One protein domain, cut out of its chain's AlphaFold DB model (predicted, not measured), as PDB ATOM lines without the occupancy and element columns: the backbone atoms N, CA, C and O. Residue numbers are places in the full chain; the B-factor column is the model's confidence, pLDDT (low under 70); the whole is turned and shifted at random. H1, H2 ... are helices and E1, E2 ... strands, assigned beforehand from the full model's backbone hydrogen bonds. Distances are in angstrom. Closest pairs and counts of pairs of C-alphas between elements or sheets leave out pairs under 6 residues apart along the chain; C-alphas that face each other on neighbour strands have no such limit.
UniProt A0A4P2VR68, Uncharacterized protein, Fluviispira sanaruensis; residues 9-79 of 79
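This is residues 9 to 79 of the 79 residues of an uncharacterized protein of Fluviispira sanaruensis (UniProt A0A4P2VR68). A small three-stranded antiparallel sheet makes the middle of an elongated domain, with the helix H3 beyond one end of its strands and two loops, residues 22 to 34 and 49 to 58, beyond the other. Two short helices, H1 and H2, lie near each other and graze the sheet. The 71 printed residues hold three named helices and three named strands in the order H1, H2, E1, E2, E3, H3; the sheet's order is E1, E2, E3, and the class is mixed, helices and strands. The whole is only just loose, close to compact, with a radius of gyration of the C-alphas of 13.5 A, and spans 40 by 24 by 19 A.

E1, residues 35 to 39, E2, residues 43 to 48, and E3, residues 59 to 63, form a meander, each strand the antiparallel neighbour of the one before. E1 and E2 are a hairpin at 160 degrees, with N 36 and O 47 2.7 A apart, within hydrogen-bond range. E2 and E3 are a hairpin at 170 degrees, with N 46 and O 60 at 2.8 A, within hydrogen-bond range. E2 is the inner strand; E1 and E3 are edge strands. H2, residues 18 to 21, is on the sheet but only grazes it; its closest C-alphas to E3 are those of Ser 21 and Val 60, 6.5 A apart. H1, residues 9 to 14, only grazes the sheet with residues 11 to 12; its closest C-alphas to E1 are those of Trp 11 and Pro 37, 7.3 A apart. H1 and H2 are close but not clearly touching, with the closest C-alphas, those of Leu 12 and Lys 19, 6.0 A apart. H3, residues 66 to 77, only grazes the sheet with residues 68 to 72, and is apart from H1 and H2. In H1 and H3 every O i to N i+4 pair is within hydrogen-bond range; H2 is too short for such a pair, and its one O i to N i+3 pair is within range.

E2 measures 15.6 A from first to last C-alpha, E1 13.1 A and E3 13.0 A. H3 measures 16.6 A, H1 9.0 A and H2 5.1 A. H1 begins at C-alpha 9 (-35.480, 27.383, -40.223), E2 begins at C-alpha 43 (-20.639, 16.182, -42.824), and H3 ends at C-alpha 77 (-19.237, 9.784, -26.297).

The two C-alphas farthest apart, those of Glu 30 and Asn 78, are 40.2 A apart. The printed part has no cut and ends at residue 79, the chain's last. The link from H2 to E1, 13 residues, is long. Mean pLDDT of the printed part is 72.8; residues 24 to 34, 49 to 52, 54 to 58, 75 to 76 and 78 to 79 are under 70.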
ATOM      1  N   LYS A   9     -35.841  26.007 -40.594       76.69
ATOM      2  CA  LYS A   9     -35.480  27.383 -40.223       76.69
ATOM      3  C   LYS A   9     -34.494  27.418 -39.058       76.69
ATOM      4  O   LYS A   9     -33.576  28.232 -39.071       76.69
ATOM      5  N   LYS A  10     -34.679  26.557 -38.054       77.06
ATOM      6  CA  LYS A  10     -33.760  26.446 -36.917       77.06
ATOM      7  C   LYS A  10     -32.440  25.809 -37.359       77.06
ATOM      8  O   LYS A  10     -31.390  26.315 -36.985       77.06
ATOM      9  N   TRP A  11     -32.474  24.808 -38.242       77.81
ATOM     10  CA  TRP A  11     -31.257  24.198 -38.795       77.81
ATOM     11  C   TRP A  11     -30.401  25.176 -39.609       77.81
ATOM     12  O   TRP A  11     -29.193  25.255 -39.414       77.81
ATOM     13  N   LEU A  12     -31.029  25.993 -40.462       77.81
ATOM     14  CA  LEU A  12     -30.342  27.022 -41.253       77.81
ATOM     15  C   LEU A  12     -29.755  28.155 -40.399       77.81
ATOM     16  O   LEU A  12     -28.835  28.831 -40.853       77.81
ATOM     17  N   LYS A  13     -30.264  28.377 -39.178       80.69
ATOM     18  CA  LYS A  13     -29.635  29.291 -38.212       80.69
ATOM     19  C   LYS A  13     -28.366  28.691 -37.607       80.69
ATOM     20  O   LYS A  13     -27.404  29.421 -37.416       80.69
ATOM     21  N   ILE A  14     -28.370  27.388 -37.321       77.31
ATOM     22  CA  ILE A  14     -27.207  26.677 -36.765       77.31
ATOM     23  C   ILE A  14     -26.105  26.550 -37.827       77.31
ATOM     24  O   ILE A  14     -24.934  26.769 -37.537       77.31
ATOM     25  N   TYR A  15     -26.482  26.252 -39.072       77.12
ATOM     26  CA  TYR A  15     -25.558  26.050 -40.186       77.12
ATOM     27  C   TYR A  15     -25.832  27.052 -41.318       77.12
ATOM     28  O   TYR A  15     -26.392  26.681 -42.354       77.12
ATOM     29  N   PRO A  16     -25.429  28.327 -41.164       80.19
ATOM     30  CA  PRO A  16     -25.737  29.382 -42.131       80.19
ATOM     31  C   PRO A  16     -25.132  29.125 -43.514       80.19
ATOM     32  O   PRO A  16     -25.710  29.534 -44.516       80.19
ATOM     33  N   LEU A  17     -24.022  28.384 -43.593       79.75
ATOM     34  CA  LEU A  17     -23.407  27.982 -44.862       79.75
ATOM     35  C   LEU A  17     -24.346  27.121 -45.721       79.75
ATOM     36  O   LEU A  17     -24.336  27.237 -46.946       79.75
ATOM     37  N   LEU A  18     -25.230  26.332 -45.097       77.62
ATOM     38  CA  LEU A  18     -26.238  25.564 -45.827       77.62
ATOM     39  C   LEU A  18     -27.255  26.469 -46.522       77.62
ATOM     40  O   LEU A  18     -27.846  26.033 -47.497       77.62
ATOM     41  N   LYS A  19     -27.445  27.726 -46.100       76.81
ATOM     42  CA  LYS A  19     -28.400  28.655 -46.729       76.81
ATOM     43  C   LYS A  19     -28.042  28.974 -48.182       76.81
ATOM     44  O   LYS A  19     -28.944  29.202 -48.985       76.81
ATOM     45  N   ASN A  20     -26.751  28.974 -48.512       74.38
ATOM     46  CA  ASN A  20     -26.270  29.249 -49.868       74.38
ATOM     47  C   ASN A  20     -26.419  28.032 -50.784       74.38
ATOM     48  O   ASN A  20     -26.640  28.183 -51.982       74.38
ATOM     49  N   SER A  21     -26.325  26.832 -50.217       71.38
ATOM     50  CA  SER A  21     -26.467  25.572 -50.948       71.38
ATOM     51  C   SER A  21     -27.891  25.009 -50.893       71.38
ATOM     52  O   SER A  21     -28.214  24.094 -51.644       71.38
ATOM     53  N   TYR A  22     -28.742  25.543 -50.013       73.19
ATOM     54  CA  TYR A  22     -30.143  25.170 -49.872       73.19
ATOM     55  C   TYR A  22     -30.920  25.657 -51.102       73.19
ATOM     56  O   TYR A  22     -31.038  26.872 -51.307       73.19
ATOM     57  N   PRO A  23     -31.491  24.753 -51.911       70.25
ATOM     58  CA  PRO A  23     -32.388  25.136 -52.989       70.25
ATOM     59  C   PRO A  23     -33.586  25.902 -52.420       70.25
ATOM     60  O   PRO A  23     -34.405  25.359 -51.681       70.25
ATOM     61  N   LYS A  24     -33.709  27.181 -52.790       65.81
ATOM     62  CA  LYS A  24     -34.866  28.015 -52.418       65.81
ATOM     63  C   LYS A  24     -36.171  27.501 -53.038       65.81
ATOM     64  O   LYS A  24     -37.242  27.823 -52.535       65.81
ATOM     65  N   THR A  25     -36.071  26.705 -54.102       64.75
ATOM     66  CA  THR A  25     -37.183  26.086 -54.820       64.75
ATOM     67  C   THR A  25     -36.942  24.580 -54.957       64.75
ATOM     68  O   THR A  25     -35.947  24.137 -55.528       64.75
ATOM     69  N   CYS A  26     -37.862  23.781 -54.421       68.75
ATOM     70  CA  CYS A  26     -37.903  22.330 -54.591       68.75
ATOM     71  C   CYS A  26     -39.324  21.930 -54.979       68.75
ATOM     72  O   CYS A  26     -40.284  22.451 -54.415       68.75
ATOM     73  N   THR A  27     -39.445  20.987 -55.906       66.25
ATOM     74  CA  THR A  27     -40.726  20.384 -56.275       66.25
ATOM     75  C   THR A  27     -40.790  18.997 -55.652       66.25
ATOM     76  O   THR A  27     -40.044  18.101 -56.050       66.25
ATOM     77  N   CYS A  28     -41.646  18.823 -54.651       64.25
ATOM     78  CA  CYS A  28     -41.711  17.623 -53.815       64.25
ATOM     79  C   CYS A  28     -43.076  16.936 -53.925       64.25
ATOM     80  O   CYS A  28     -43.834  16.951 -52.967       64.25
ATOM     81  N   GLY A  29     -43.412  16.346 -55.080       63.34
ATOM     82  CA  GLY A  29     -44.690  15.630 -55.261       63.34
ATOM     83  C   GLY A  29     -45.917  16.368 -54.686       63.34
ATOM     84  O   GLY A  29     -45.985  17.592 -54.755       63.34
ATOM     85  N   GLU A  30     -46.861  15.620 -54.101       49.53
ATOM     86  CA  GLU A  30     -48.079  16.151 -53.450       49.53
ATOM     87  C   GLU A  30     -47.936  16.372 -51.929       49.53
ATOM     88  O   GLU A  30     -48.878  16.810 -51.272       49.53
ATOM     89  N   ILE A  31     -46.781  16.059 -51.330       49.38
ATOM     90  CA  ILE A  31     -46.634  15.979 -49.868       49.38
ATOM     91  C   ILE A  31     -45.517  16.907 -49.384       49.38
ATOM     92  O   ILE A  31     -44.462  17.019 -50.002       49.38
ATOM     93  N   ARG A  32     -45.800  17.574 -48.257       49.12
ATOM     94  CA  ARG A  32     -44.982  18.549 -47.516       49.12
ATOM     95  C   ARG A  32     -43.468  18.388 -47.710       49.12
ATOM     96  O   ARG A  32     -42.902  17.320 -47.507       49.12
ATOM     97  N   ASN A  33     -42.830  19.515 -48.024       58.19
ATOM     98  CA  ASN A  33     -41.387  19.725 -48.159       58.19
ATOM     99  C   ASN A  33     -40.595  19.317 -46.897       58.19
ATOM    100  O   ASN A  33     -40.159  20.172 -46.126       58.19
ATOM    101  N   GLU A  34     -40.385  18.024 -46.670       61.00
ATOM    102  CA  GLU A  34     -39.610  17.531 -45.533       61.00
ATOM    103  C   GLU A  34     -38.141  17.379 -45.941       61.00
ATOM    104  O   GLU A  34     -37.661  16.331 -46.381       61.00
ATOM    105  N   ALA A  35     -37.419  18.494 -45.830       71.19
ATOM    106  CA  ALA A  35     -35.969  18.465 -45.743       71.19
ATOM    107  C   ALA A  35     -35.596  17.888 -44.373       71.19
ATOM    108  O   ALA A  35     -35.833  18.513 -43.342       71.19
ATOM    109  N   VAL A  36     -35.012  16.699 -44.379       74.62
ATOM    110  CA  VAL A  36     -34.581  15.991 -43.183       74.62
ATOM    111  C   VAL A  36     -33.135  16.388 -42.877       74.62
ATOM    112  O   VAL A  36     -32.239  16.093 -43.681       74.62
ATOM    113  N   PRO A  37     -32.870  17.076 -41.754       76.19
ATOM    114  CA  PRO A  37     -31.510  17.380 -41.342       76.19
ATOM    115  C   PRO A  37     -30.767  16.101 -40.966       76.19
ATOM    116  O   PRO A  37     -31.341  15.155 -40.428       76.19
ATOM    117  N   PHE A  38     -29.468  16.070 -41.250       78.31
ATOM    118  CA  PHE A  38     -28.603  14.987 -40.807       78.31
ATOM    119  C   PHE A  38     -27.237  15.506 -40.377       78.31
ATOM    120  O   PHE A  38     -26.700  16.463 -40.941       78.31
ATOM    121  N   VAL A  39     -26.654  14.806 -39.405       79.12
ATOM    122  CA  VAL A  39     -25.273  14.999 -38.961       79.12
ATOM    123  C   VAL A  39     -24.538  13.663 -39.052       79.12
ATOM    124  O   VAL A  39     -25.055  12.623 -38.635       79.12
ATOM    125  N   SER A  40     -23.342  13.689 -39.630       80.56
ATOM    126  CA  SER A  40     -22.391  12.579 -39.691       80.56
ATOM    127  C   SER A  40     -21.020  13.041 -39.213       80.56
ATOM    128  O   SER A  40     -20.809  14.230 -38.994       80.56
ATOM    129  N   ASP A  41     -20.069  12.116 -39.094       79.50
ATOM    130  CA  ASP A  41     -18.770  12.411 -38.490       79.50
ATOM    131  C   ASP A  41     -17.905  13.415 -39.281       79.50
ATOM    132  O   ASP A  41     -17.030  14.078 -38.730       79.50
ATOM    133  N   ASN A  42     -18.189  13.615 -40.566       83.75
ATOM    134  CA  ASN A  42     -17.476  14.597 -41.389       83.75
ATOM    135  C   ASN A  42     -18.401  15.650 -41.996       83.75
ATOM    136  O   ASN A  42     -17.929  16.708 -42.404       83.75
ATOM    137  N   TRP A  43     -19.707  15.390 -42.035       83.25
ATOM    138  CA  TRP A  43     -20.639  16.182 -42.824       83.25
ATOM    139  C   TRP A  43     -21.857  16.574 -42.010       83.25
ATOM    140  O   TRP A  43     -22.402  15.785 -41.241       83.25
ATOM    141  N   VAL A  44     -22.344  17.781 -42.260       84.88
ATOM    142  CA  VAL A  44     -23.680  18.199 -41.848       84.88
ATOM    143  C   VAL A  44     -24.456  18.622 -43.077       84.88
ATOM    144  O   VAL A  44     -23.905  19.236 -43.993       84.88
ATOM    145  N   GLY A  45     -25.730  18.255 -43.136       84.06
ATOM    146  CA  GLY A  45     -26.501  18.499 -44.335       84.06
ATOM    147  C   GLY A  45     -27.997  18.330 -44.185       84.06
ATOM    148  O   GLY A  45     -28.542  18.151 -43.097       84.06
ATOM    149  N   LEU A  46     -28.645  18.422 -45.335       80.62
ATOM    150  CA  LEU A  46     -30.072  18.290 -45.544       80.62
ATOM    151  C   LEU A  46     -30.298  17.222 -46.605       80.62
ATOM    152  O   LEU A  46     -29.651  17.226 -47.655       80.62
ATOM    153  N   LYS A  47     -31.217  16.307 -46.326       78.25
ATOM    154  CA  LYS A  47     -31.669  15.281 -47.257       78.25
ATOM    155  C   LYS A  47     -33.131  15.536 -47.579       78.25
ATOM    156  O   LYS A  47     -33.950  15.630 -46.676       78.25
ATOM    157  N   TYR A  48     -33.469  15.600 -48.855       74.38
ATOM    158  CA  TYR A  48     -34.840  15.839 -49.289       74.38
ATOM    159  C   TYR A  48     -35.473  14.515 -49.704       74.38
ATOM    160  O   TYR A  48     -34.962  13.825 -50.591       74.38
ATOM    161  N   SER A  49     -36.568  14.134 -49.049       69.25
ATOM    162  CA  SER A  49     -37.319  12.939 -49.433       69.25
ATOM    163  C   SER A  49     -38.226  13.263 -50.616       69.25
ATOM    164  O   SER A  49     -39.006  14.205 -50.550       69.25
ATOM    165  N   ARG A  50     -38.126  12.492 -51.708       66.50
ATOM    166  CA  ARG A  50     -39.031  12.585 -52.877       66.50
ATOM    167  C   ARG A  50     -39.111  13.978 -53.540       66.50
ATOM    168  O   ARG A  50     -40.071  14.267 -54.249       66.50
ATOM    169  N   CYS A  51     -38.086  14.813 -53.369       69.88
ATOM    170  CA  CYS A  51     -38.005  16.148 -53.961       69.88
ATOM    171  C   CYS A  51     -37.065  16.204 -55.166       69.88
ATOM    172  O   CYS A  51     -35.967  15.645 -55.138       69.88
ATOM    173  N   LYS A  52     -37.457  16.970 -56.187       68.44
ATOM    174  CA  LYS A  52     -36.580  17.448 -57.259       68.44
ATOM    175  C   LYS A  52     -36.210  18.903 -56.977       68.44
ATOM    176  O   LYS A  52     -37.058  19.788 -57.050       68.44
ATOM    177  N   CYS A  53     -34.946  19.144 -56.651       70.19
ATOM    178  CA  CYS A  53     -34.431  20.469 -56.313       70.19
ATOM    179  C   CYS A  53     -33.447  20.956 -57.391       70.19
ATOM    180  O   CYS A  53     -32.240  21.045 -57.167       70.19
ATOM    181  N   GLY A  54     -33.957  21.239 -58.594       67.25
ATOM    182  CA  GLY A  54     -33.147  21.730 -59.716       67.25
ATOM    183  C   GLY A  54     -31.978  20.801 -60.085       67.25
ATOM    184  O   GLY A  54     -32.147  19.588 -60.151       67.25
ATOM    185  N   LYS A  55     -30.791  21.382 -60.333       62.19
ATOM    186  CA  LYS A  55     -29.537  20.646 -60.617       62.19
ATOM    187  C   LYS A  55     -28.843  20.101 -59.363       62.19
ATOM    188  O   LYS A  55     -27.825  19.422 -59.480       62.19
ATOM    189  N   LEU A  56     -29.334  20.438 -58.171       61.97
ATOM    190  CA  LEU A  56     -28.735  19.982 -56.925       61.97
ATOM    191  C   LEU A  56     -29.203  18.561 -56.632       61.97
ATOM    192  O   LEU A  56     -30.355  18.196 -56.873       61.97
ATOM    193  N   SER A  57     -28.286  17.747 -56.111       62.25
ATOM    194  CA  SER A  57     -28.626  16.396 -55.684       62.25
ATOM    195  C   SER A  57     -29.692  16.443 -54.578       62.25
ATOM    196  O   SER A  57     -29.860  17.458 -53.902       62.25
ATOM    197  N   SER A  58     -30.378  15.327 -54.322       66.38
ATOM    198  CA  SER A  58     -31.328  15.179 -53.199       66.38
ATOM    199  C   SER A  58     -30.685  15.344 -51.809       66.38
ATOM    200  O   SER A  58     -31.335  15.136 -50.780       66.38
ATOM    201  N   ARG A  59     -29.397  15.699 -51.768       72.12
ATOM    202  CA  ARG A  59     -28.597  15.973 -50.586       72.12
ATOM    203  C   ARG A  59     -27.793  17.251 -50.782       72.12
ATOM    204  O   ARG A  59     -27.184  17.481 -51.825       72.12
ATOM    205  N   VAL A  60     -27.747  18.050 -49.730       75.94
ATOM    206  CA  VAL A  60     -26.867  19.209 -49.623       75.94
ATOM    207  C   VAL A  60     -26.090  19.051 -48.332       75.94
ATOM    208  O   VAL A  60     -26.699  18.884 -47.280       75.94
ATOM    209  N   SER A  61     -24.764  19.080 -48.396       81.38
ATOM    210  CA  SER A  61     -23.917  18.917 -47.217       81.38
ATOM    211  C   SER A  61     -22.674  19.781 -47.284       81.38
ATOM    212  O   SER A  61     -22.116  19.989 -48.358       81.38
ATOM    213  N   ILE A  62     -22.227  20.227 -46.118       81.25
ATOM    214  CA  ILE A  62     -20.963  20.929 -45.916       81.25
ATOM    215  C   ILE A  62     -20.044  20.073 -45.050       81.25
ATOM    216  O   ILE A  62     -20.510  19.337 -44.168       81.25
ATOM    217  N   LEU A  63     -18.744  20.152 -45.328       81.94
ATOM    218  CA  LEU A  63     -17.727  19.532 -44.492       81.94
ATOM    219  C   LEU A  63     -17.663  20.291 -43.164       81.94
ATOM    220  O   LEU A  63     -17.723  21.520 -43.142       81.94
ATOM    221  N   ARG A  64     -17.561  19.559 -42.061       81.81
ATOM    222  CA  ARG A  64     -17.417  20.149 -40.727       81.81
ATOM    223  C   ARG A  64     -15.976  20.572 -40.475       81.81
ATOM    224  O   ARG A  64     -15.051  19.889 -40.916       81.81
ATOM    225  N   THR A  65     -15.792  21.654 -39.722       84.81
ATOM    226  CA  THR A  65     -14.457  22.047 -39.243       84.81
ATOM    227  C   THR A  65     -13.917  21.032 -38.235       84.81
ATOM    228  O   THR A  65     -14.653  20.181 -37.728       84.81
ATOM    229  N   GLU A  66     -12.619  21.098 -37.936       83.69
ATOM    230  CA  GLU A  66     -12.016  20.289 -36.871       83.69
ATOM    231  C   GLU A  66     -12.705  20.518 -35.517       83.69
ATOM    232  O   GLU A  66     -13.002  19.542 -34.828       83.69
ATOM    233  N   GLU A  67     -13.041  21.765 -35.153       82.81
ATOM    234  CA  GLU A  67     -13.752  22.030 -33.894       82.81
ATOM    235  C   GLU A  67     -15.143  21.387 -33.882       82.81
ATOM    236  O   GLU A  67     -15.477  20.661 -32.949       82.81
ATOM    237  N   GLN A  68     -15.924  21.549 -34.954       78.75
ATOM    238  CA  GLN A  68     -17.267  20.964 -35.058       78.75
ATOM    239  C   GLN A  68     -17.249  19.429 -35.048       78.75
ATOM    240  O   GLN A  68     -18.184  18.786 -34.563       78.75
ATOM    241  N   ARG A  69     -16.194  18.817 -35.599       80.38
ATOM    242  CA  ARG A  69     -15.984  17.366 -35.526       80.38
ATOM    243  C   ARG A  69     -15.670  16.922 -34.103       80.38
ATOM    244  O   ARG A  69     -16.249  15.933 -33.656       80.38
ATOM    245  N   LYS A  70     -14.806  17.653 -33.393       80.94
ATOM    246  CA  LYS A  70     -14.487  17.389 -31.982       80.94
ATOM    247  C   LYS A  70     -15.729  17.498 -31.103       80.94
ATOM    248  O   LYS A  70     -16.031  16.544 -30.398       80.94
ATOM    249  N   GLU A  71     -16.492  18.584 -31.208       76.69
ATOM    250  CA  GLU A  71     -17.731  18.780 -30.440       76.69
ATOM    251  C   GLU A  71     -18.738  17.647 -30.656       76.69
ATOM    252  O   GLU A  71     -19.280  17.102 -29.696       76.69
ATOM    253  N   PHE A  72     -18.953  17.233 -31.907       72.00
ATOM    254  CA  PHE A  72     -19.869  16.134 -32.204       72.00
ATOM    255  C   PHE A  72     -19.398  14.791 -31.651       72.00
ATOM    256  O   PHE A  72     -20.213  14.019 -31.153       72.00
ATOM    257  N   ARG A  73     -18.096  14.497 -31.732       76.38
ATOM    258  CA  ARG A  73     -17.532  13.274 -31.148       76.38
ATOM    259  C   ARG A  73     -17.678  13.275 -29.633       76.38
ATOM    260  O   ARG A  73     -18.080  12.263 -29.076       76.38
ATOM    261  N   THR A  74     -17.447  14.415 -28.983       77.06
ATOM    262  CA  THR A  74     -17.694  14.580 -27.546       77.06
ATOM    263  C   THR A  74     -19.169  14.369 -27.200       77.06
ATOM    264  O   THR A  74     -19.467  13.692 -26.224       77.06
ATOM    265  N   MET A  75     -20.106  14.877 -28.009       68.69
ATOM    266  CA  MET A  75     -21.538  14.603 -27.818       68.69
ATOM    267  C   MET A  75     -21.883  13.117 -27.977       68.69
ATOM    268  O   MET A  75     -22.682  12.609 -27.202       68.69
ATOM    269  N   LEU A  76     -21.290  12.419 -28.953       67.19
ATOM    270  CA  LEU A  76     -21.517  10.984 -29.165       67.19
ATOM    271  C   LEU A  76     -20.959  10.106 -28.041       67.19
ATOM    272  O   LEU A  76     -21.514   9.048 -27.790       67.19
ATOM    273  N   LEU A  77     -19.862  10.519 -27.404       70.62
ATOM    274  CA  LEU A  77     -19.237   9.784 -26.297       70.62
ATOM    275  C   LEU A  77     -19.956   9.986 -24.953       70.62
ATOM    276  O   LEU A  77     -19.722   9.220 -24.025       70.62
ATOM    277  N   ASN A  78     -20.807  11.010 -24.850       58.03
ATOM    278  CA  ASN A  78     -21.595  11.335 -23.657       58.03
ATOM    279  C   ASN A  78     -23.057  10.837 -23.740       58.03
ATOM    280  O   ASN A  78     -23.876  11.228 -22.906       58.03
ATOM    281  N   LEU A  79     -23.389  10.032 -24.755       53.84
ATOM    282  CA  LEU A  79     -24.682   9.371 -24.973       53.84
ATOM    283  C   LEU A  79     -24.550   7.868 -24.715       53.84
ATOM    284  O   LEU A  79     -25.535   7.296 -24.200       53.84
TER     285      LEU A  79